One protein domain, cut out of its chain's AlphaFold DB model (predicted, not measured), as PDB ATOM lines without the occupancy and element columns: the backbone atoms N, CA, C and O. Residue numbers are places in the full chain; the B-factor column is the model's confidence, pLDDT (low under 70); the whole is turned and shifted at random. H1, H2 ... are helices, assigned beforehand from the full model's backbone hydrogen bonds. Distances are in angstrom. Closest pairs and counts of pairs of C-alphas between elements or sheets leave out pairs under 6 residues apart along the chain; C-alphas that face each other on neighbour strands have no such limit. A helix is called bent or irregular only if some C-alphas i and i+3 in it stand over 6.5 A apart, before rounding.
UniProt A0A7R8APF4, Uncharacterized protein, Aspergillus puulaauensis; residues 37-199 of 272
ATOM      1  N   ASP A  37      -2.397  19.119   3.817       82.00
ATOM      2  CA  ASP A  37      -2.673  19.810   5.078       82.00
ATOM      3  C   ASP A  37      -3.819  19.154   5.873       82.00
ATOM      4  O   ASP A  37      -4.267  19.681   6.888       82.00
ATOM      5  N   VAL A  38      -4.329  18.004   5.412       84.81
ATOM      6  CA  VAL A  38      -5.399  17.272   6.096       84.81
ATOM      7  C   VAL A  38      -4.832  16.524   7.308       84.81
ATOM      8  O   VAL A  38      -3.931  15.697   7.136       84.81
ATOM      9  N   PRO A  39      -5.400  16.724   8.512       88.19
ATOM     10  CA  PRO A  39      -5.031  15.978   9.709       88.19
ATOM     11  C   PRO A  39      -5.018  14.456   9.512       88.19
ATOM     12  O   PRO A  39      -5.848  13.880   8.799       88.19
ATOM     13  N   GLU A  40      -4.084  13.773  10.174       86.50
ATOM     14  CA  GLU A  40      -3.881  12.331   9.994       86.50
ATOM     15  C   GLU A  40      -5.124  11.506  10.370       86.50
ATOM     16  O   GLU A  40      -5.461  10.547   9.673       86.50
ATOM     17  N   ASN A  41      -5.863  11.911  11.410       85.75
ATOM     18  CA  ASN A  41      -7.122  11.275  11.814       85.75
ATOM     19  C   ASN A  41      -8.176  11.333  10.698       85.75
ATOM     20  O   ASN A  41      -8.835  10.327  10.422       85.75
ATOM     21  N   LEU A  42      -8.286  12.471  10.009       88.88
ATOM     22  CA  LEU A  42      -9.185  12.635   8.871       88.88
ATOM     23  C   LEU A  42      -8.745  11.762   7.703       88.88
ATOM     24  O   LEU A  42      -9.551  10.998   7.175       88.88
ATOM     25  N   SER A  43      -7.460  11.806   7.349       88.38
ATOM     26  CA  SER A  43      -6.893  10.959   6.295       88.38
ATOM     27  C   SER A  43      -7.145   9.470   6.561       88.38
ATOM     28  O   SER A  43      -7.568   8.729   5.669       88.38
ATOM     29  N   ALA A  44      -6.968   9.022   7.807       89.69
ATOM     30  CA  ALA A  44      -7.262   7.657   8.225       89.69
ATOM     31  C   ALA A  44      -8.762   7.327   8.140       89.69
ATOM     32  O   ALA A  44      -9.119   6.244   7.673       89.69
ATOM     33  N   SER A  45      -9.639   8.245   8.554       91.00
ATOM     34  CA  SER A  45     -11.097   8.080   8.477       91.00
ATOM     35  C   SER A  45     -11.574   7.930   7.029       91.00
ATOM     36  O   SER A  45     -12.281   6.975   6.697       91.00
ATOM     37  N   PHE A  46     -11.076   8.785   6.132       89.06
ATOM     38  CA  PHE A  46     -11.330   8.703   4.695       89.06
ATOM     39  C   PHE A  46     -10.890   7.360   4.101       89.06
ATOM     40  O   PHE A  46     -11.672   6.703   3.413       89.06
ATOM     41  N   LYS A  47      -9.666   6.910   4.405       87.88
ATOM     42  CA  LYS A  47      -9.148   5.615   3.928       87.88
ATOM     43  C   LYS A  47      -9.988   4.439   4.424       87.88
ATOM     44  O   LYS A  47     -10.273   3.530   3.649       87.88
ATOM     45  N   LYS A  48     -10.415   4.454   5.692       91.56
ATOM     46  CA  LYS A  48     -11.288   3.411   6.257       91.56
ATOM     47  C   LYS A  48     -12.642   3.372   5.556       91.56
ATOM     48  O   LYS A  48     -13.080   2.297   5.158       91.56
ATOM     49  N   CYS A  49     -13.275   4.529   5.358       91.50
ATOM     50  CA  CYS A  49     -14.549   4.622   4.645       91.50
ATOM     51  C   CYS A  49     -14.422   4.115   3.197       91.50
ATOM     52  O   CYS A  49     -15.234   3.305   2.753       91.50
ATOM     53  N   GLN A  50     -13.357   4.506   2.490       87.81
ATOM     54  CA  GLN A  50     -13.069   4.038   1.131       87.81
ATOM     55  C   GLN A  50     -12.871   2.518   1.066       87.81
ATOM     56  O   GLN A  50     -13.400   1.857   0.168       87.81
ATOM     57  N   TYR A  51     -12.105   1.959   2.002       89.00
ATOM     58  CA  TYR A  51     -11.863   0.522   2.069       89.00
ATOM     59  C   TYR A  51     -13.165  -0.248   2.317       89.00
ATOM     60  O   TYR A  51     -13.486  -1.164   1.564       89.00
ATOM     61  N   ALA A  52     -13.964   0.181   3.298       91.50
ATOM     62  CA  ALA A  52     -15.249  -0.445   3.598       91.50
ATOM     63  C   ALA A  52     -16.235  -0.356   2.424       91.50
ATOM     64  O   ALA A  52     -16.904  -1.339   2.110       91.50
ATOM     65  N   ALA A  53     -16.281   0.781   1.723       90.06
ATOM     66  CA  ALA A  53     -17.081   0.924   0.511       90.06
ATOM     67  C   ALA A  53     -16.649  -0.067  -0.579       90.06
ATOM     68  O   ALA A  53     -17.484  -0.719  -1.200       90.06
ATOM     69  N   SER A  54     -15.338  -0.220  -0.778       86.31
ATOM     70  CA  SER A  54     -14.782  -1.148  -1.769       86.31
ATOM     71  C   SER A  54     -15.140  -2.600  -1.438       86.31
ATOM     72  O   SER A  54     -15.626  -3.326  -2.303       86.31
ATOM     73  N   GLU A  55     -14.979  -3.008  -0.179       88.44
ATOM     74  CA  GLU A  55     -15.367  -4.340   0.306       88.44
ATOM     75  C   GLU A  55     -16.873  -4.593   0.158       88.44
ATOM     76  O   GLU A  55     -17.294  -5.677  -0.266       88.44
ATOM     77  N   ALA A  56     -17.703  -3.588   0.460       90.44
ATOM     78  CA  ALA A  56     -19.146  -3.667   0.270       90.44
ATOM     79  C   ALA A  56     -19.506  -3.826  -1.216       90.44
ATOM     80  O   ALA A  56     -20.315  -4.685  -1.564       90.44
ATOM     81  N   MET A  57     -18.875  -3.070  -2.115       87.31
ATOM     82  CA  MET A  57     -19.104  -3.191  -3.557       87.31
ATOM     83  C   MET A  57     -18.661  -4.554  -4.108       87.31
ATOM     84  O   MET A  57     -19.375  -5.153  -4.913       87.31
ATOM     85  N   LEU A  58     -17.514  -5.080  -3.667       84.88
ATOM     86  CA  LEU A  58     -17.044  -6.414  -4.062       84.88
ATOM     87  C   LEU A  58     -18.017  -7.507  -3.605       84.88
ATOM     88  O   LEU A  58     -18.401  -8.366  -4.399       84.88
ATOM     89  N   SER A  59     -18.472  -7.427  -2.354       86.31
ATOM     90  CA  SER A  59     -19.455  -8.361  -1.795       86.31
ATOM     91  C   SER A  59     -20.789  -8.290  -2.540       86.31
ATOM     92  O   SER A  59     -21.343  -9.320  -2.921       86.31
ATOM     93  N   MET A  60     -21.270  -7.079  -2.831       86.69
ATOM     94  CA  MET A  60     -22.460  -6.855  -3.653       86.69
ATOM     95  C   MET A  60     -22.320  -7.491  -5.039       86.69
ATOM     96  O   MET A  60     -23.244  -8.145  -5.511       86.69
ATOM     97  N   THR A  61     -21.161  -7.342  -5.683       83.94
ATOM     98  CA  THR A  61     -20.895  -7.919  -7.012       83.94
ATOM     99  C   THR A  61     -20.993  -9.442  -6.988       83.94
ATOM    100  O   THR A  61     -21.531 -10.048  -7.914       83.94
ATOM    101  N   ALA A  62     -20.482 -10.073  -5.929       83.25
ATOM    102  CA  ALA A  62     -20.582 -11.516  -5.754       83.25
ATOM    103  C   ALA A  62     -22.043 -11.971  -5.594       83.25
ATOM    104  O   ALA A  62     -22.444 -12.945  -6.231       83.25
ATOM    105  N   ILE A  63     -22.840 -11.246  -4.801       84.75
ATOM    106  CA  ILE A  63     -24.275 -11.517  -4.617       84.75
ATOM    107  C   ILE A  63     -25.029 -11.352  -5.939       84.75
ATOM    108  O   ILE A  63     -25.789 -12.234  -6.334       84.75
ATOM    109  N   ASP A  64     -24.788 -10.250  -6.645       84.00
ATOM    110  CA  ASP A  64     -25.441  -9.961  -7.917       84.00
ATOM    111  C   ASP A  64     -25.122 -11.020  -8.982       84.00
ATOM    112  O   ASP A  64     -26.028 -11.535  -9.634       84.00
ATOM    113  N   ASN A  65     -23.857 -11.438  -9.098       81.62
ATOM    114  CA  ASN A  65     -23.479 -12.513 -10.015       81.62
ATOM    115  C   ASN A  65     -24.264 -13.803  -9.732       81.62
ATOM    116  O   ASN A  65     -24.763 -14.422 -10.665       81.62
ATOM    117  N   ARG A  66     -24.449 -14.186  -8.463       79.88
ATOM    118  CA  ARG A  66     -25.271 -15.362  -8.114       79.88
ATOM    119  C   ARG A  66     -26.740 -15.162  -8.463       79.88
ATOM    120  O   ARG A  66     -27.388 -16.087  -8.942       79.88
ATOM    121  N   ARG A  67     -27.264 -13.952  -8.262       83.25
ATOM    122  CA  ARG A  67     -28.643 -13.597  -8.616       83.25
ATOM    123  C   ARG A  67     -28.894 -13.635 -10.125       83.25
ATOM    124  O   ARG A  67     -30.012 -13.933 -10.542       83.25
ATOM    125  N   ARG A  68     -27.890 -13.385 -10.968       82.44
ATOM    126  CA  ARG A  68     -28.038 -13.540 -12.429       82.44
ATOM    127  C   ARG A  68     -28.342 -14.981 -12.837       82.44
ATOM    128  O   ARG A  68     -29.131 -15.182 -13.748       82.44
ATOM    129  N   HIS A  69     -27.829 -15.958 -12.093       84.12
ATOM    130  CA  HIS A  69     -28.082 -17.384 -12.323       84.12
ATOM    131  C   HIS A  69     -29.341 -17.909 -11.609       84.12
ATOM    132  O   HIS A  69     -29.549 -19.117 -11.531       84.12
ATOM    133  N   ARG A  70     -30.201 -17.023 -11.078       89.00
ATOM    134  CA  ARG A  70     -31.388 -17.421 -10.298       89.00
ATOM    135  C   ARG A  70     -32.329 -18.340 -11.066       89.00
ATOM    136  O   ARG A  70     -32.847 -19.274 -10.476       89.00
ATOM    137  N   TYR A  71     -32.512 -18.107 -12.366       90.88
ATOM    138  CA  TYR A  71     -33.404 -18.931 -13.175       90.88
ATOM    139  C   TYR A  71     -32.825 -20.319 -13.417       90.88
ATOM    140  O   TYR A  71     -33.570 -21.280 -13.339       90.88
ATOM    141  N   GLU A  72     -31.510 -20.442 -13.618       91.38
ATOM    142  CA  GLU A  72     -30.841 -21.745 -13.736       91.38
ATOM    143  C   GLU A  72     -30.988 -22.571 -12.447       91.38
ATOM    144  O   GLU A  72     -31.145 -23.792 -12.493       91.38
ATOM    145  N   ALA A  73     -30.983 -21.896 -11.293       89.75
ATOM    146  CA  ALA A  73     -31.149 -22.506  -9.977       89.75
ATOM    147  C   ALA A  73     -32.588 -22.968  -9.676       89.75
ATOM    148  O   ALA A  73     -32.821 -23.612  -8.655       89.75
ATOM    149  N   LEU A  74     -33.557 -22.676 -10.550       90.94
ATOM    150  CA  LEU A  74     -34.941 -23.125 -10.386       90.94
ATOM    151  C   LEU A  74     -35.146 -24.596 -10.761       90.94
ATOM    152  O   LEU A  74     -36.200 -25.154 -10.455       90.94
ATOM    153  N   CYS A  75     -34.173 -25.251 -11.392       91.81
ATOM    154  CA  CYS A  75     -34.256 -26.677 -11.689       91.81
ATOM    155  C   CYS A  75     -33.600 -27.517 -10.576       91.81
ATOM    156  O   CYS A  75     -32.442 -27.277 -10.233       91.81
ATOM    157  N   PRO A  76     -34.269 -28.568 -10.060       88.00
ATOM    158  CA  PRO A  76     -33.662 -29.478  -9.093       88.00
ATOM    159  C   PRO A  76     -32.401 -30.158  -9.644       88.00
ATOM    160  O   PRO A  76     -32.423 -30.709 -10.750       88.00
ATOM    161  N   ILE A  77     -31.337 -30.192  -8.836       79.94
ATOM    162  CA  ILE A  77     -30.006 -30.711  -9.211       79.94
ATOM    163  C   ILE A  77     -29.974 -32.249  -9.303       79.94
ATOM    164  O   ILE A  77     -29.076 -32.810  -9.924       79.94
ATOM    165  N   GLY A  78     -30.974 -32.942  -8.741       79.75
ATOM    166  CA  GLY A  78     -31.019 -34.410  -8.661       79.75
ATOM    167  C   GLY A  78     -30.941 -35.159 -10.002       79.75
ATOM    168  O   GLY A  78     -30.634 -36.346 -10.008       79.75
ATOM    169  N   ASP A  79     -31.172 -34.475 -11.126       83.31
ATOM    170  CA  ASP A  79     -30.896 -34.976 -12.474       83.31
ATOM    171  C   ASP A  79     -29.977 -33.983 -13.200       83.31
ATOM    172  O   ASP A  79     -30.417 -32.926 -13.662       83.31
ATOM    173  N   GLY A  80     -28.691 -34.335 -13.294       85.62
ATOM    174  CA  GLY A  80     -27.658 -33.492 -13.901       85.62
ATOM    175  C   GLY A  80     -27.856 -33.238 -15.398       85.62
ATOM    176  O   GLY A  80     -27.466 -32.188 -15.903       85.62
ATOM    177  N   VAL A  81     -28.490 -34.167 -16.123       89.69
ATOM    178  CA  VAL A  81     -28.774 -33.986 -17.554       89.69
ATOM    179  C   VAL A  81     -29.909 -32.983 -17.726       89.69
ATOM    180  O   VAL A  81     -29.827 -32.082 -18.567       89.69
ATOM    181  N   ARG A  82     -30.955 -33.103 -16.904       88.69
ATOM    182  CA  ARG A  82     -32.080 -32.165 -16.905       88.69
ATOM    183  C   ARG A  82     -31.653 -30.765 -16.477       88.69
ATOM    184  O   ARG A  82     -32.036 -29.808 -17.144       88.69
ATOM    185  N   SER A  83     -30.848 -30.631 -15.422       89.38
ATOM    186  CA  SER A  83     -30.372 -29.321 -14.957       89.38
ATOM    187  C   SER A  83     -29.475 -28.634 -15.988       89.38
ATOM    188  O   SER A  83     -29.660 -27.449 -16.260       89.38
ATOM    189  N   ALA A  84     -28.582 -29.376 -16.653       90.31
ATOM    190  CA  ALA A  84     -27.767 -28.839 -17.742       90.31
ATOM    191  C   ALA A  84     -28.626 -28.375 -18.930       90.31
ATOM    192  O   ALA A  84     -28.420 -27.280 -19.454       90.31
ATOM    193  N   ARG A  85     -29.626 -29.171 -19.336       91.62
ATOM    194  CA  ARG A  85     -30.558 -28.791 -20.409       91.62
ATOM    195  C   ARG A  85     -31.354 -27.539 -20.040       91.62
ATOM    196  O   ARG A  85     -31.455 -26.629 -20.857       91.62
ATOM    197  N   HIS A  86     -31.865 -27.476 -18.814       93.44
ATOM    198  CA  HIS A  86     -32.570 -26.310 -18.298       93.44
ATOM    199  C   HIS A  86     -31.696 -25.049 -18.351       93.44
ATOM    200  O   HIS A  86     -32.125 -24.043 -18.912       93.44
ATOM    201  N   ALA A  87     -30.458 -25.115 -17.853       92.25
ATOM    202  CA  ALA A  87     -29.534 -23.985 -17.876       92.25
ATOM    203  C   ALA A  87     -29.228 -23.504 -19.306       92.25
ATOM    204  O   ALA A  87     -29.193 -22.303 -19.561       92.25
ATOM    205  N   ILE A  88     -29.071 -24.422 -20.267       92.00
ATOM    206  CA  ILE A  88     -28.889 -24.074 -21.687       92.00
ATOM    207  C   ILE A  88     -30.111 -23.325 -22.230       92.00
ATOM    208  O   ILE A  88     -29.951 -22.304 -22.896       92.00
ATOM    209  N   VAL A  89     -31.324 -23.812 -21.951       92.88
ATOM    210  CA  VAL A  89     -32.567 -23.165 -22.394       92.88
ATOM    211  C   VAL A  89     -32.698 -21.768 -21.788       92.88
ATOM    212  O   VAL A  89     -32.944 -20.816 -22.525       92.88
ATOM    213  N   ILE A  90     -32.469 -21.625 -20.480       93.94
ATOM    214  CA  ILE A  90     -32.470 -20.327 -19.794       93.94
ATOM    215  C   ILE A  90     -31.465 -19.376 -20.449       93.94
ATOM    216  O   ILE A  90     -31.854 -18.300 -20.889       93.94
ATOM    217  N   ASN A  91     -30.204 -19.779 -20.603       90.75
ATOM    218  CA  ASN A  91     -29.185 -18.920 -21.208       90.75
ATOM    219  C   ASN A  91     -29.578 -18.467 -22.621       90.75
ATOM    220  O   ASN A  91     -29.512 -17.279 -22.922       90.75
ATOM    221  N   ARG A  92     -30.105 -19.372 -23.457       89.62
ATOM    222  CA  ARG A  92     -30.602 -19.020 -24.798       89.62
ATOM    223  C   ARG A  92     -31.760 -18.026 -24.761       89.62
ATOM    224  O   ARG A  92     -31.785 -17.110 -25.578       89.62
ATOM    225  N   LEU A  93     -32.698 -18.191 -23.827       90.25
ATOM    226  CA  LEU A  93     -33.799 -17.248 -23.637       90.25
ATOM    227  C   LEU A  93     -33.277 -15.858 -23.263       90.25
ATOM    228  O   LEU A  93     -33.782 -14.875 -23.794       90.25
ATOM    229  N   PHE A  94     -32.275 -15.754 -22.388       87.31
ATOM    230  CA  PHE A  94     -31.696 -14.471 -21.962       87.31
ATOM    231  C   PHE A  94     -30.738 -13.839 -22.980       87.31
ATOM    232  O   PHE A  94     -30.630 -12.614 -23.016       87.31
ATOM    233  N   ASP A  95     -30.091 -14.641 -23.825       85.56
ATOM    234  CA  ASP A  95     -29.210 -14.167 -24.897       85.56
ATOM    235  C   ASP A  95     -29.967 -13.686 -26.142       85.56
ATOM    236  O   ASP A  95     -29.384 -13.013 -27.000       85.56
ATOM    237  N   TRP A  96     -31.255 -14.011 -26.254       86.50
ATOM    238  CA  TRP A  96     -32.111 -13.544 -27.337       86.50
ATOM    239  C   TRP A  96     -32.285 -12.025 -27.272       86.50
ATOM    240  O   TRP A  96     -32.601 -11.451 -26.227       86.50
ATOM    241  N   LYS A  97     -32.059 -11.361 -28.407       78.94
ATOM    242  CA  LYS A  97     -32.089  -9.903 -28.530       78.94
ATOM    243  C   LYS A  97     -33.041  -9.493 -29.631       78.94
ATOM    244  O   LYS A  97     -33.003 -10.043 -30.729       78.94
ATOM    245  N   THR A  98     -33.831  -8.466 -29.351       71.44
ATOM    246  CA  THR A  98     -34.613  -7.771 -30.367       71.44
ATOM    247  C   THR A  98     -33.673  -6.898 -31.195       71.44
ATOM    248  O   THR A  98     -33.335  -5.787 -30.791       71.44
ATOM    249  N   ASP A  99     -33.257  -7.388 -32.361       67.69
ATOM    250  CA  ASP A  99     -32.428  -6.623 -33.303       67.69
ATOM    251  C   ASP A  99     -33.277  -5.647 -34.141       67.69
ATOM    252  O   ASP A  99     -32.760  -4.790 -34.861       67.69
ATOM    253  N   TYR A 100     -34.604  -5.732 -34.007       62.75
ATOM    254  CA  TYR A 100     -35.547  -4.836 -34.656       62.75
ATOM    255  C   TYR A 100     -35.653  -3.496 -33.935       62.75
ATOM    256  O   TYR A 100     -36.174  -3.399 -32.820       62.75
ATOM    257  N   TYR A 101     -35.236  -2.431 -34.616       62.94
ATOM    258  CA  TYR A 101     -35.500  -1.067 -34.185       62.94
ATOM    259  C   TYR A 101     -36.623  -0.462 -35.043       62.94
ATOM    260  O   TYR A 101     -36.392  -0.182 -36.219       62.94
ATOM    261  N   PRO A 102     -37.823  -0.183 -34.488       62.06
ATOM    262  CA  PRO A 102     -38.951   0.334 -35.274       62.06
ATOM    263  C   PRO A 102     -38.648   1.646 -36.010       62.06
ATOM    264  O   PRO A 102     -39.204   1.915 -37.069       62.06
ATOM    265  N   ALA A 103     -37.749   2.464 -35.454       65.81
ATOM    266  CA  ALA A 103     -37.328   3.735 -36.040       65.81
ATOM    267  C   ALA A 103     -36.193   3.598 -37.078       65.81
ATOM    268  O   ALA A 103     -35.829   4.587 -37.704       65.81
ATOM    269  N   ASN A 104     -35.626   2.401 -37.262       60.22
ATOM    270  CA  ASN A 104     -34.635   2.103 -38.297       60.22
ATOM    271  C   ASN A 104     -34.775   0.630 -38.739       60.22
ATOM    272  O   ASN A 104     -33.977  -0.213 -38.325       60.22
ATOM    273  N   PRO A 105     -35.821   0.300 -39.522       63.69
ATOM    274  CA  PRO A 105     -36.194  -1.072 -39.864       63.69
ATOM    275  C   PRO A 105     -35.320  -1.634 -40.996       63.69
ATOM    276  O   PRO A 105     -35.819  -2.095 -42.018       63.69
ATOM    277  N   THR A 106     -34.000  -1.556 -40.853       62.66
ATOM    278  CA  THR A 106     -33.048  -2.117 -41.825       62.66
ATOM    279  C   THR A 106     -32.839  -3.619 -41.646       62.66
ATOM    280  O   THR A 106     -32.316  -4.264 -42.552       62.66
ATOM    281  N   LEU A 107     -33.272  -4.185 -40.513       65.00
ATOM    282  CA  LEU A 107     -33.208  -5.612 -40.198       65.00
ATOM    283  C   LEU A 107     -34.614  -6.181 -39.978       65.00
ATOM    284  O   LEU A 107     -35.496  -5.505 -39.443       65.00
ATOM    285  N   ALA A 108     -34.815  -7.435 -40.389       68.75
ATOM    286  CA  ALA A 108     -36.009  -8.196 -40.040       68.75
ATOM    287  C   ALA A 108     -36.071  -8.425 -38.521       68.75
ATOM    288  O   ALA A 108     -35.042  -8.417 -37.843       68.75
ATOM    289  N   ALA A 109     -37.276  -8.630 -37.986       72.25
ATOM    290  CA  ALA A 109     -37.428  -8.966 -36.578       72.25
ATOM    291  C   ALA A 109     -36.710 -10.274 -36.237       72.25
ATOM    292  O   ALA A 109     -36.794 -11.239 -36.998       72.25
ATOM    293  N   THR A 110     -36.016 -10.296 -35.094       81.62
ATOM    294  CA  THR A 110     -35.407 -11.521 -34.575       81.62
ATOM    295  C   THR A 110     -36.509 -12.566 -34.405       81.62
ATOM    296  O   THR A 110     -37.495 -12.282 -33.717       81.62
ATOM    297  N   PRO A 111     -36.394 -13.749 -35.031       86.69
ATOM    298  CA  PRO A 111     -37.409 -14.780 -34.891       86.69
ATOM    299  C   PRO A 111     -37.488 -15.244 -33.435       86.69
ATOM    300  O   PRO A 111     -36.468 -15.338 -32.741       86.69
ATOM    301  N   LYS A 112     -38.706 -15.530 -32.970       92.00
ATOM    302  CA  LYS A 112     -38.916 -16.216 -31.693       92.00
ATOM    303  C   LYS A 112     -38.368 -17.644 -31.775       92.00
ATOM    304  O   LYS A 112     -38.163 -18.188 -32.859       92.00
ATOM    305  N   PHE A 113     -38.110 -18.248 -30.624       92.62
ATOM    306  CA  PHE A 113     -37.768 -19.657 -30.538       92.62
ATOM    307  C   PHE A 113     -38.993 -20.531 -30.792       92.62
ATOM    308  O   PHE A 113     -40.054 -20.301 -30.213       92.62
ATOM    309  N   GLU A 114     -38.806 -21.583 -31.582       94.31
ATOM    310  CA  GLU A 114     -39.779 -22.663 -31.716       94.31
ATOM    311  C   GLU A 114     -40.029 -23.342 -30.359       94.31
ATOM    312  O   GLU A 114     -39.111 -23.482 -29.542       94.31
ATOM    313  N   ARG A 115     -41.247 -23.849 -30.135       93.19
ATOM    314  CA  ARG A 115     -41.643 -24.504 -28.868       93.19
ATOM    315  C   ARG A 115     -40.700 -25.643 -28.459       93.19
ATOM    316  O   ARG A 115     -40.367 -25.792 -27.287       93.19
ATOM    317  N   ILE A 116     -40.214 -26.421 -29.428       91.06
ATOM    318  CA  ILE A 116     -39.286 -27.537 -29.180       91.06
ATOM    319  C   ILE A 116     -37.911 -27.070 -28.680       91.06
ATOM    320  O   ILE A 116     -37.220 -27.793 -27.967       91.06
ATOM    321  N   ALA A 117     -37.502 -25.839 -29.000       89.50
ATOM    322  CA  ALA A 117     -36.195 -25.313 -28.619       89.50
ATOM    323  C   ALA A 117     -36.078 -25.006 -27.116       89.50
ATOM    324  O   ALA A 117     -34.958 -24.879 -26.615       89.50
ATOM    325  N   VAL A 118     -37.210 -24.900 -26.413       90.31
ATOM    326  CA  VAL A 118     -37.284 -24.709 -24.957       90.31
ATOM    327  C   VAL A 118     -37.696 -25.986 -24.213       90.31
ATOM    328  O   VAL A 118     -37.961 -25.960 -23.007       90.31
ATOM    329  N   GLU A 119     -37.722 -27.125 -24.911       84.56
ATOM    330  CA  GLU A 119     -38.028 -28.417 -24.311       84.56
ATOM    331  C   GLU A 119     -37.011 -28.765 -23.211       84.56
ATOM    332  O   GLU A 119     -35.792 -28.701 -23.386       84.56
ATOM    333  N   GLY A 120     -37.519 -29.176 -22.047       83.00
ATOM    334  CA  GLY A 120     -36.690 -29.546 -20.899       83.00
ATOM    335  C   GLY A 120     -36.476 -28.432 -19.877       83.00
ATOM    336  O   GLY A 120     -35.753 -28.655 -18.906       83.00
ATOM    337  N   ILE A 121     -37.135 -27.279 -20.031       90.00
ATOM    338  CA  ILE A 121     -37.271 -26.334 -18.924       90.00
ATOM    339  C   ILE A 121     -38.022 -26.993 -17.750       90.00
ATOM    340  O   ILE A 121     -38.969 -27.763 -17.934       90.00
ATOM    341  N   CYS A 122     -37.567 -26.727 -16.528       88.06
ATOM    342  CA  CYS A 122     -38.158 -27.227 -15.295       88.06
ATOM    343  C   CYS A 122     -37.939 -26.172 -14.214       88.06
ATOM    344  O   CYS A 122     -36.810 -25.736 -14.019       88.06
ATOM    345  N   VAL A 123     -39.004 -25.760 -13.529       90.06
ATOM    346  CA  VAL A 123     -38.934 -24.771 -12.448       90.06
ATOM    347  C   VAL A 123     -39.620 -25.366 -11.235       90.06
ATOM    348  O   VAL A 123     -40.760 -25.795 -11.300       90.06
ATOM    349  N   SER A 124     -38.928 -25.408 -10.108       90.12
ATOM    350  CA  SER A 124     -39.391 -26.070  -8.898       90.12
ATOM    351  C   SER A 124     -39.351 -25.114  -7.721       90.12
ATOM    352  O   SER A 124     -38.326 -24.485  -7.454       90.12
ATOM    353  N   ARG A 125     -40.445 -25.069  -6.955       90.00
ATOM    354  CA  ARG A 125     -40.495 -24.348  -5.678       90.00
ATOM    355  C   ARG A 125     -39.481 -24.891  -4.664       90.00
ATOM    356  O   ARG A 125     -38.934 -24.126  -3.871       90.00
ATOM    357  N   VAL A 126     -39.182 -26.192  -4.711       90.81
ATOM    358  CA  VAL A 126     -38.159 -26.811  -3.849       90.81
ATOM    359  C   VAL A 126     -36.775 -26.274  -4.209       90.81
ATOM    360  O   VAL A 126     -36.083 -25.769  -3.332       90.81
ATOM    361  N   ALA A 127     -36.416 -26.284  -5.496       91.56
ATOM    362  CA  ALA A 127     -35.134 -25.752  -5.962       91.56
ATOM    363  C   ALA A 127     -35.002 -24.243  -5.681       91.56
ATOM    364  O   ALA A 127     -33.962 -23.779  -5.222       91.56
ATOM    365  N   TYR A 128     -36.090 -23.481  -5.844       91.62
ATOM    366  CA  TYR A 128     -36.154 -22.085  -5.409       91.62
ATOM    367  C   TYR A 128     -35.878 -21.933  -3.903       91.62
ATOM    368  O   TYR A 128     -35.098 -21.074  -3.494       91.62
ATOM    369  N   THR A 129     -36.472 -22.780  -3.061       90.19
ATOM    370  CA  THR A 129     -36.261 -22.732  -1.604       90.19
ATOM    371  C   THR A 129     -34.803 -23.038  -1.247       90.19
ATOM    372  O   THR A 129     -34.197 -22.343  -0.433       90.19
ATOM    373  N   GLU A 130     -34.191 -24.020  -1.909       90.38
ATOM    374  CA  GLU A 130     -32.763 -24.321  -1.764       90.38
ATOM    375  C   GLU A 130     -31.888 -23.134  -2.191       90.38
ATOM    376  O   GLU A 130     -30.995 -22.721  -1.448       90.38
ATOM    377  N   TRP A 131     -32.182 -22.524  -3.342       88.88
ATOM    378  CA  TRP A 131     -31.474 -21.342  -3.822       88.88
ATOM    379  C   TRP A 131     -31.604 -20.161  -2.851       88.88
ATOM    380  O   TRP A 131     -30.594 -19.577  -2.459       88.88
ATOM    381  N   THR A 132     -32.805 -19.848  -2.366       88.75
ATOM    382  CA  THR A 132     -33.007 -18.746  -1.406       88.75
ATOM    383  C   THR A 132     -32.297 -18.977  -0.072       88.75
ATOM    384  O   THR A 132     -31.806 -18.024   0.537       88.75
ATOM    385  N   HIS A 133     -32.128 -20.229   0.367       84.56
ATOM    386  CA  HIS A 133     -31.273 -20.541   1.514       84.56
ATOM    387  C   HIS A 133     -29.799 -20.191   1.274       84.56
ATOM    388  O   HIS A 133     -29.120 -19.766   2.213       84.56
ATOM    389  N   THR A 134     -29.304 -20.297   0.038       76.31
ATOM    390  CA  THR A 134     -27.946 -19.842  -0.313       76.31
ATOM    391  C   THR A 134     -27.830 -18.313  -0.323       76.31
ATOM    392  O   THR A 134     -26.746 -17.773  -0.098       76.31
ATOM    393  N   CYS A 135     -28.947 -17.590  -0.456       77.88
ATOM    394  CA  CYS A 135     -28.999 -16.129  -0.381       77.88
ATOM    395  C   CYS A 135     -28.872 -15.561   1.048       77.88
ATOM    396  O   CYS A 135     -28.955 -14.345   1.225       77.88
ATOM    397  N   ARG A 136     -28.588 -16.383   2.076       75.88
ATOM    398  CA  ARG A 136     -28.196 -15.904   3.427       75.88
ATOM    399  C   ARG A 136     -27.051 -14.891   3.387       75.88
ATOM    400  O   ARG A 136     -26.977 -14.008   4.239       75.88
ATOM    401  N   GLU A 137     -26.188 -14.986   2.382       76.56
ATOM    402  CA  GLU A 137     -25.126 -14.012   2.146       76.56
ATOM    403  C   GLU A 137     -25.634 -12.582   1.959       76.56
ATOM    404  O   GLU A 137     -24.955 -11.665   2.402       76.56
ATOM    405  N   LEU A 138     -26.833 -12.373   1.400       83.50
ATOM    406  CA  LEU A 138     -27.435 -11.041   1.318       83.50
ATOM    407  C   LEU A 138     -27.710 -10.479   2.714       83.50
ATOM    408  O   LEU A 138     -27.376  -9.335   3.004       83.50
ATOM    409  N   THR A 139     -28.263 -11.298   3.611       82.75
ATOM    410  CA  THR A 139     -28.499 -10.878   5.001       82.75
ATOM    411  C   THR A 139     -27.179 -10.562   5.705       82.75
ATOM    412  O   THR A 139     -27.077  -9.550   6.399       82.75
ATOM    413  N   ASN A 140     -26.152 -11.392   5.499       87.00
ATOM    414  CA  ASN A 140     -24.818 -11.171   6.061       87.00
ATOM    415  C   ASN A 140     -24.145  -9.922   5.482       87.00
ATOM    416  O   ASN A 140     -23.465  -9.201   6.201       87.00
ATOM    417  N   TYR A 141     -24.356  -9.638   4.200       89.88
ATOM    418  CA  TYR A 141     -23.883  -8.428   3.545       89.88
ATOM    419  C   TYR A 141     -24.536  -7.178   4.138       89.88
ATOM    420  O   TYR A 141     -23.820  -6.261   4.545       89.88
ATOM    421  N   MET A 142     -25.868  -7.181   4.265       88.31
ATOM    422  CA  MET A 142     -26.629  -6.060   4.823       88.31
ATOM    423  C   MET A 142     -26.235  -5.769   6.272       88.31
ATOM    424  O   MET A 142     -26.014  -4.614   6.620       88.31
ATOM    425  N   LYS A 143     -26.105  -6.808   7.107       89.19
ATOM    426  CA  LYS A 143     -25.723  -6.673   8.526       89.19
ATOM    427  C   LYS A 143     -24.219  -6.495   8.753       89.19
ATOM    428  O   LYS A 143     -23.819  -6.120   9.848       89.19
ATOM    429  N   GLY A 144     -23.400  -6.814   7.756       92.75
ATOM    430  CA  GLY A 144     -21.944  -6.799   7.833       92.75
ATOM    431  C   GLY A 144     -21.362  -5.655   7.016       92.75
ATOM    432  O   GLY A 144     -21.390  -4.506   7.442       92.75
ATOM    433  N   ARG A 145     -20.834  -5.977   5.831       91.50
ATOM    434  CA  ARG A 145     -20.044  -5.048   5.003       91.50
ATOM    435  C   ARG A 145     -20.781  -3.759   4.647       91.50
ATOM    436  O   ARG A 145     -20.175  -2.693   4.676       91.50
ATOM    437  N   TYR A 146     -22.070  -3.841   4.320       92.88
ATOM    438  CA  TYR A 146     -22.848  -2.649   3.989       92.88
ATOM    439  C   TYR A 146     -23.104  -1.775   5.223       92.88
ATOM    440  O   TYR A 146     -22.885  -0.568   5.172       92.88
ATOM    441  N   ALA A 147     -23.483  -2.380   6.354       94.00
ATOM    442  CA  ALA A 147     -23.652  -1.662   7.616       94.00
ATOM    443  C   ALA A 147     -22.349  -0.993   8.090       94.00
ATOM    444  O   ALA A 147     -22.373   0.167   8.498       94.00
ATOM    445  N   GLU A 148     -21.213  -1.690   7.984       95.25
ATOM    446  CA  GLU A 148     -19.880  -1.162   8.303       95.25
ATOM    447  C   GLU A 148     -19.543   0.065   7.444       95.25
ATOM    448  O   GLU A 148     -19.122   1.100   7.965       95.25
ATOM    449  N   TYR A 149     -19.794  -0.012   6.134       94.50
ATOM    450  CA  TYR A 149     -19.649   1.131   5.236       94.50
ATOM    451  C   TYR A 149     -20.537   2.313   5.660       94.50
ATOM    452  O   TYR A 149     -20.037   3.431   5.803       94.50
ATOM    453  N   CYS A 150     -21.829   2.077   5.909       94.19
ATOM    454  CA  CYS A 150     -22.768   3.118   6.334       94.19
ATOM    455  C   CYS A 150     -22.328   3.786   7.644       94.19
ATOM    456  O   CYS A 150     -22.401   5.006   7.779       94.19
ATOM    457  N   GLN A 151     -21.812   3.005   8.595       96.69
ATOM    458  CA  GLN A 151     -21.267   3.534   9.841       96.69
ATOM    459  C   GLN A 151     -20.030   4.406   9.589       96.69
ATOM    460  O   GLN A 151     -19.942   5.518  10.108       96.69
ATOM    461  N   LEU A 152     -19.074   3.931   8.788       94.62
ATOM    462  CA  LEU A 152     -17.835   4.662   8.508       94.62
ATOM    463  C   LEU A 152     -18.063   5.925   7.672       94.62
ATOM    464  O   LEU A 152     -17.328   6.895   7.840       94.62
ATOM    465  N   LYS A 153     -19.097   5.947   6.828       93.56
ATOM    466  CA  LYS A 153     -19.587   7.153   6.142       93.56
ATOM    467  C   LYS A 153     -19.968   8.238   7.153       93.56
ATOM    468  O   LYS A 153     -19.424   9.337   7.086       93.56
ATOM    469  N   LEU A 154     -20.797   7.901   8.143       93.81
ATOM    470  CA  LEU A 154     -21.203   8.833   9.205       93.81
ATOM    471  C   LEU A 154     -20.024   9.284  10.079       93.81
ATOM    472  O   LEU A 154     -19.959  10.440  10.495       93.81
ATOM    473  N   VAL A 155     -19.083   8.379  10.371       93.56
ATOM    474  CA  VAL A 155     -17.858   8.722  11.113       93.56
ATOM    475  C   VAL A 155     -17.011   9.714  10.320       93.56
ATOM    476  O   VAL A 155     -16.556  10.702  10.884       93.56
ATOM    477  N   CYS A 156     -16.829   9.495   9.019       91.06
ATOM    478  CA  CYS A 156     -16.059  10.392   8.161       91.06
ATOM    479  C   CYS A 156     -16.671  11.800   8.108       91.06
ATOM    480  O   CYS A 156     -15.959  12.778   8.320       91.06
ATOM    481  N   GLU A 157     -17.990  11.905   7.930       91.56
ATOM    482  CA  GLU A 157     -18.711  13.186   7.962       91.56
ATOM    483  C   GLU A 157     -18.549  13.904   9.312       91.56
ATOM    484  O   GLU A 157     -18.288  15.108   9.354       91.56
ATOM    485  N   ARG A 158     -18.644  13.162  10.422       92.00
ATOM    486  CA  ARG A 158     -18.491  13.708  11.776       92.00
ATOM    487  C   ARG A 158     -17.079  14.216  12.047       92.00
ATOM    488  O   ARG A 158     -16.930  15.270  12.654       92.00
ATOM    489  N   GLU A 159     -16.055  13.490  11.612       91.44
ATOM    490  CA  GLU A 159     -14.661  13.909  11.791       91.44
ATOM    491  C   GLU A 159     -14.377  15.230  11.063       91.44
ATOM    492  O   GLU A 159     -13.676  16.081  11.607       91.44
ATOM    493  N   ILE A 160     -14.946  15.441   9.866       90.31
ATOM    494  CA  ILE A 160     -14.784  16.705   9.126       90.31
ATOM    495  C   ILE A 160     -15.421  17.864   9.897       90.31
ATOM    496  O   ILE A 160     -14.804  18.923  10.031       90.31
ATOM    497  N   GLU A 161     -16.635  17.674  10.421       90.69
ATOM    498  CA  GLU A 161     -17.312  18.721  11.191       90.69
ATOM    499  C   GLU A 161     -16.591  18.997  12.520       90.69
ATOM    500  O   GLU A 161     -16.388  20.156  12.872       90.69
ATOM    501  N   ASN A 162     -16.117  17.961  13.218       91.06
ATOM    502  CA  ASN A 162     -15.338  18.118  14.449       91.06
ATOM    503  C   ASN A 162     -14.045  18.908  14.205       91.06
ATOM    504  O   ASN A 162     -13.762  19.856  14.932       91.06
ATOM    505  N   ALA A 163     -13.288  18.566  13.161       89.38
ATOM    506  CA  ALA A 163     -12.046  19.259  12.826       89.38
ATOM    507  C   ALA A 163     -12.283  20.731  12.444       89.38
ATOM    508  O   ALA A 163     -11.487  21.608  12.771       89.38
ATOM    509  N   LYS A 164     -13.416  21.034  11.803       90.38
ATOM    510  CA  LYS A 164     -13.850  22.411  11.537       90.38
ATOM    511  C   LYS A 164     -14.193  23.166  12.826       90.38
ATOM    512  O   LYS A 164     -13.792  24.318  12.965       90.38
ATOM    513  N   VAL A 165     -14.923  22.551  13.760       90.69
ATOM    514  CA  VAL A 165     -15.306  23.177  15.043       90.69
ATOM    515  C   VAL A 165     -14.087  23.423  15.936       90.69
ATOM    516  O   VAL A 165     -13.993  24.476  16.560       90.69
ATOM    517  N   ASN A 166     -13.141  22.486  15.957       90.44
ATOM    518  CA  ASN A 166     -11.915  22.585  16.751       90.44
ATOM    519  C   ASN A 166     -10.890  23.576  16.172       90.44
ATOM    520  O   ASN A 166      -9.933  23.930  16.856       90.44
ATOM    521  N   GLY A 167     -11.089  24.041  14.934       87.50
ATOM    522  CA  GLY A 167     -10.142  24.913  14.237       87.50
ATOM    523  C   GLY A 167      -8.943  24.177  13.630       87.50
ATOM    524  O   GLY A 167      -7.998  24.830  13.198       87.50
ATOM    525  N   ASP A 168      -8.995  22.843  13.558       87.25
ATOM    526  CA  ASP A 168      -7.964  21.992  12.945       87.25
ATOM    527  C   ASP A 168      -7.984  22.066  11.406       87.25
ATOM    528  O   ASP A 168      -7.031  21.664  10.741       87.25
ATOM    529  N   LEU A 169      -9.082  22.566  10.828       87.69
ATOM    530  CA  LEU A 169      -9.245  22.797   9.396       87.69
ATOM    531  C   LEU A 169      -9.619  24.248   9.114       87.69
ATOM    532  O   LEU A 169     -10.604  24.767   9.644       87.69
ATOM    533  N   ASP A 170      -8.907  24.876   8.180       88.94
ATOM    534  CA  ASP A 170      -9.334  26.158   7.639       88.94
ATOM    535  C   ASP A 170     -10.596  26.003   6.765       88.94
ATOM    536  O   ASP A 170     -10.921  24.937   6.223       88.94
ATOM    537  N   GLY A 171     -11.330  27.105   6.599       86.56
ATOM    538  CA  GLY A 171     -12.601  27.100   5.879       86.56
ATOM    539  C   GLY A 171     -12.495  26.726   4.395       86.56
ATOM    540  O   GLY A 171     -13.484  26.268   3.817       86.56
ATOM    541  N   HIS A 172     -11.336  26.911   3.753       88.62
ATOM    542  CA  HIS A 172     -11.114  26.503   2.368       88.62
ATOM    543  C   HIS A 172     -10.876  24.993   2.271       88.62
ATOM    544  O   HIS A 172     -11.581  24.328   1.506       88.62
ATOM    545  N   THR A 173      -9.983  24.434   3.092       88.62
ATOM    546  CA  THR A 173      -9.725  22.984   3.134       88.62
ATOM    547  C   THR A 173     -10.983  22.206   3.506       88.62
ATOM    548  O   THR A 173     -11.318  21.219   2.850       88.62
ATOM    549  N   CYS A 174     -11.765  22.701   4.468       88.38
ATOM    550  CA  CYS A 174     -13.054  22.111   4.822       88.38
ATOM    551  C   CYS A 174     -14.013  22.040   3.614       88.38
ATOM    552  O   CYS A 174     -14.576  20.983   3.325       88.38
ATOM    553  N   LYS A 175     -14.151  23.126   2.836       89.00
ATOM    554  CA  LYS A 175     -14.986  23.139   1.617       89.00
ATOM    555  C   LYS A 175     -14.508  22.139   0.567       89.00
ATOM    556  O   LYS A 175     -15.344  21.502  -0.077       89.00
ATOM    557  N   ILE A 176     -13.192  22.003   0.386       88.94
ATOM    558  CA  ILE A 176     -12.611  21.010  -0.525       88.94
ATOM    559  C   ILE A 176     -12.980  19.601  -0.063       88.94
ATOM    560  O   ILE A 176     -13.510  18.829  -0.860       88.94
ATOM    561  N   LEU A 177     -12.774  19.279   1.216       88.00
ATOM    562  CA  LEU A 177     -13.084  17.960   1.771       88.00
ATOM    563  C   LEU A 177     -14.566  17.606   1.639       88.00
ATOM    564  O   LEU A 177     -14.888  16.503   1.205       88.00
ATOM    565  N   TYR A 178     -15.471  18.548   1.913       88.62
ATOM    566  CA  TYR A 178     -16.905  18.348   1.690       88.62
ATOM    567  C   TYR A 178     -17.240  18.094   0.218       88.62
ATOM    568  O   TYR A 178     -18.069  17.236  -0.088       88.62
ATOM    569  N   ALA A 179     -16.612  18.821  -0.710       88.25
ATOM    570  CA  ALA A 179     -16.824  18.604  -2.137       88.25
ATOM    571  C   ALA A 179     -16.306  17.227  -2.586       88.25
ATOM    572  O   ALA A 179     -17.006  16.532  -3.323       88.25
ATOM    573  N   LEU A 180     -15.124  16.819  -2.119       86.44
ATOM    574  CA  LEU A 180     -14.550  15.499  -2.386       86.44
ATOM    575  C   LEU A 180     -15.445  14.386  -1.832       86.44
ATOM    576  O   LEU A 180     -15.800  13.464  -2.565       86.44
ATOM    577  N   LEU A 181     -15.874  14.508  -0.574       87.25
ATOM    578  CA  LEU A 181     -16.721  13.513   0.068       87.25
ATOM    579  C   LEU A 181     -18.101  13.444  -0.592       87.25
ATOM    580  O   LEU A 181     -18.470  12.402  -1.113       87.25
ATOM    581  N   HIS A 182     -18.868  14.534  -0.615       87.12
ATOM    582  CA  HIS A 182     -20.277  14.464  -1.015       87.12
ATOM    583  C   HIS A 182     -20.489  14.467  -2.525       87.12
ATOM    584  O   HIS A 182     -21.336  13.729  -3.022       87.12
ATOM    585  N   LYS A 183     -19.758  15.305  -3.271       84.06
ATOM    586  CA  LYS A 183     -20.020  15.460  -4.711       84.06
ATOM    587  C   LYS A 183     -19.348  14.380  -5.543       84.06
ATOM    588  O   LYS A 183     -19.875  14.035  -6.594       84.06
ATOM    589  N   GLN A 184     -18.195  13.884  -5.104       84.38
ATOM    590  CA  GLN A 184     -17.437  12.893  -5.861       84.38
ATOM    591  C   GLN A 184     -17.610  11.504  -5.268       84.38
ATOM    592  O   GLN A 184     -18.248  10.664  -5.892       84.38
ATOM    593  N   PHE A 185     -17.108  11.270  -4.054       85.81
ATOM    594  CA  PHE A 185     -17.124   9.934  -3.471       85.81
ATOM    595  C   PHE A 185     -18.556   9.445  -3.235       85.81
ATOM    596  O   PHE A 185     -18.995   8.516  -3.904       85.81
ATOM    597  N   LEU A 186     -19.326  10.103  -2.369       86.94
ATOM    598  CA  LEU A 186     -20.708   9.723  -2.061       86.94
ATOM    599  C   LEU A 186     -21.659   9.908  -3.245       86.94
ATOM    600  O   LEU A 186     -22.643   9.186  -3.332       86.94
ATOM    601  N   GLY A 187     -21.358  10.816  -4.176       85.44
ATOM    602  CA  GLY A 187     -22.103  10.939  -5.429       85.44
ATOM    603  C   GLY A 187     -21.992   9.679  -6.292       85.44
ATOM    604  O   GLY A 187     -22.994   9.186  -6.809       85.44
ATOM    605  N   GLU A 188     -20.790   9.110  -6.408       83.50
ATOM    606  CA  GLU A 188     -20.602   7.804  -7.044       83.50
ATOM    607  C   GLU A 188     -21.127   6.665  -6.165       83.50
ATOM    608  O   GLU A 188     -21.670   5.698  -6.704       83.50
ATOM    609  N   MET A 189     -21.026   6.779  -4.832       85.50
ATOM    610  CA  MET A 189     -21.534   5.733  -3.950       85.50
ATOM    611  C   MET A 189     -23.057   5.609  -3.991       85.50
ATOM    612  O   MET A 189     -23.586   4.508  -4.109       85.50
ATOM    613  N   GLY A 190     -23.766   6.736  -4.009       85.94
ATOM    614  CA  GLY A 190     -25.225   6.783  -4.079       85.94
ATOM    615  C   GLY A 190     -25.779   6.042  -5.292       85.94
ATOM    616  O   GLY A 190     -26.818   5.392  -5.199       85.94
ATOM    617  N   LYS A 191     -25.049   6.048  -6.418       83.81
ATOM    618  CA  LYS A 191     -25.443   5.278  -7.603       83.81
ATOM    619  C   LYS A 191     -25.527   3.796  -7.296       83.81
ATOM    620  O   LYS A 191     -26.488   3.181  -7.731       83.81
ATOM    621  N   TRP A 192     -24.551   3.219  -6.590       82.75
ATOM    622  CA  TRP A 192     -24.582   1.795  -6.260       82.75
ATOM    623  C   TRP A 192     -25.453   1.484  -5.040       82.75
ATOM    624  O   TRP A 192     -26.074   0.425  -5.017       82.75
ATOM    625  N   GLU A 193     -25.570   2.402  -4.073       86.69
ATOM    626  CA  GLU A 193     -26.471   2.267  -2.916       86.69
ATOM    627  C   GLU A 193     -27.921   2.012  -3.372       86.69
ATOM    628  O   GLU A 193     -28.607   1.169  -2.799       86.69
ATOM    629  N   MET A 194     -28.367   2.649  -4.464       84.06
ATOM    630  CA  MET A 194     -29.685   2.381  -5.061       84.06
ATOM    631  C   MET A 194     -29.863   0.928  -5.532       84.06
ATOM    632  O   MET A 194     -30.967   0.390  -5.467       84.06
ATOM    633  N   TYR A 195     -28.795   0.262  -5.984       80.94
ATOM    634  CA  TYR A 195     -28.870  -1.138  -6.418       80.94
ATOM    635  C   TYR A 195     -28.912  -2.109  -5.242       80.94
ATOM    636  O   TYR A 195     -29.415  -3.215  -5.407       80.94
ATOM    637  N   VAL A 196     -28.446  -1.718  -4.051       82.31
ATOM    638  CA  VAL A 196     -28.497  -2.583  -2.860       82.31
ATOM    639  C   VAL A 196     -29.936  -2.981  -2.538       82.31
ATOM    640  O   VAL A 196     -30.199  -4.145  -2.248       82.31
ATOM    641  N   GLN A 197     -30.881  -2.048  -2.671       73.94
ATOM    642  CA  GLN A 197     -32.311  -2.324  -2.487       73.94
ATOM    643  C   GLN A 197     -32.832  -3.338  -3.510       73.94
ATOM    644  O   GLN A 197     -33.645  -4.201  -3.186       73.94
ATOM    645  N   GLN A 198     -32.306  -3.285  -4.733       76.31
ATOM    646  CA  GLN A 198     -32.680  -4.210  -5.794       76.31
ATOM    647  C   GLN A 198     -32.127  -5.616  -5.570       76.31
ATOM    648  O   GLN A 198     -32.593  -6.523  -6.243       76.31
ATOM    649  N   LEU A 199     -31.171  -5.836  -4.658       78.94
ATOM    650  CA  LEU A 199     -30.637  -7.172  -4.356       78.94
ATOM    651  C   LEU A 199     -31.611  -8.053  -3.572       78.94
ATOM    652  O   LEU A 199     -31.278  -9.213  -3.325       78.94
TER     653      LEU A 199
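AT A GLANCE: This is residues 37 to 199 of the 272 residues of an uncharacterized protein of Aspergillus puulaauensis (UniProt A0A7R8APF4). What would one see first? Three long helices or arms, H1, H5b and H6, lie side by side as a loosely formed up-and-down bundle, each running against the one before it in the chain. H5a packs on H1 alongside its residues 56 to 63, and H4 carries the length onward past the bundle to a far end where H2 stands crosswise, with small H3 near it and a long loop, residues 96 to 114, reaching away. What are the parts and the outline? The printed part has 163 residues with six named helices, in the order H1 to H6, and no named strand: the class is all helix. It is extended, with a radius of gyration of the C-alphas of 24.0 A, and flat, spanning 74 by 46 by 18 A.

HOW THE PARTS SIT: Is the longest helix straight? H5, residues 136 to 166, was assigned as one helix by its hydrogen bonds but is bent, with C-alphas 143 and 146 6.7 A apart; its arms H5a, residues 136 to 143, and H5b, residues 146 to 166, stand at a shallow tilt of 12 degrees. What touches these arms? H1, residues 40 to 68, touches H5b, opposite ways at a shallow tilt of 20 degrees, closest at the C-alphas of Ala 52 and Tyr 149, 5.0 A apart. H6, residues 171 to 198, forms a helical hairpin with H5b at a shallow tilt of 14 degrees; residues 160 to 164 of H5b and 171 to 178 of H6 touch, closest at the C-alphas of Lys 164 and Cys 174, 6.8 A. H1 and H6 only just touch, with 3 pairs of C-alphas within 8 A, the closest those of Met 60 and Val 196, 7.4 A. What of the rest? H4, residues 125 to 134, and H5a meet only through their link. H2, residues 80 to 95, and H3, residues 115 to 118, are close but not clearly touching, the C-alphas of Val 89 and Val 118 being 5.6 A apart. Every O i to N i+4 pair is within hydrogen-bond range in H1, H2, H4, H5a and H5b, against 16 of 24 in H6, and H3 is too short for such a pair.

IN THESE COORDINATES: Where do the long elements run? H5b measures 30.3 A and ends at C-alpha 166, (-11.915, 22.585, 16.751). H1 measures 41.9 A from C-alpha 40 at (-3.881, 12.331, 9.994). Where does H6 end? It measures 39.0 A, has a kink of 39 degrees near residue 188, and ends at C-alpha 198, (-32.680, -4.210, -5.794).

THE WHOLE: How large is it? The two C-alphas farthest apart, of Ile 116 and Gly 167, are 74.1 A apart. Are there cuts or long links? The printed part has no cut; the links H1 to H2 and H2 to H3 are long. Where is confidence low? Residues 99 to 108 have pLDDT under 70.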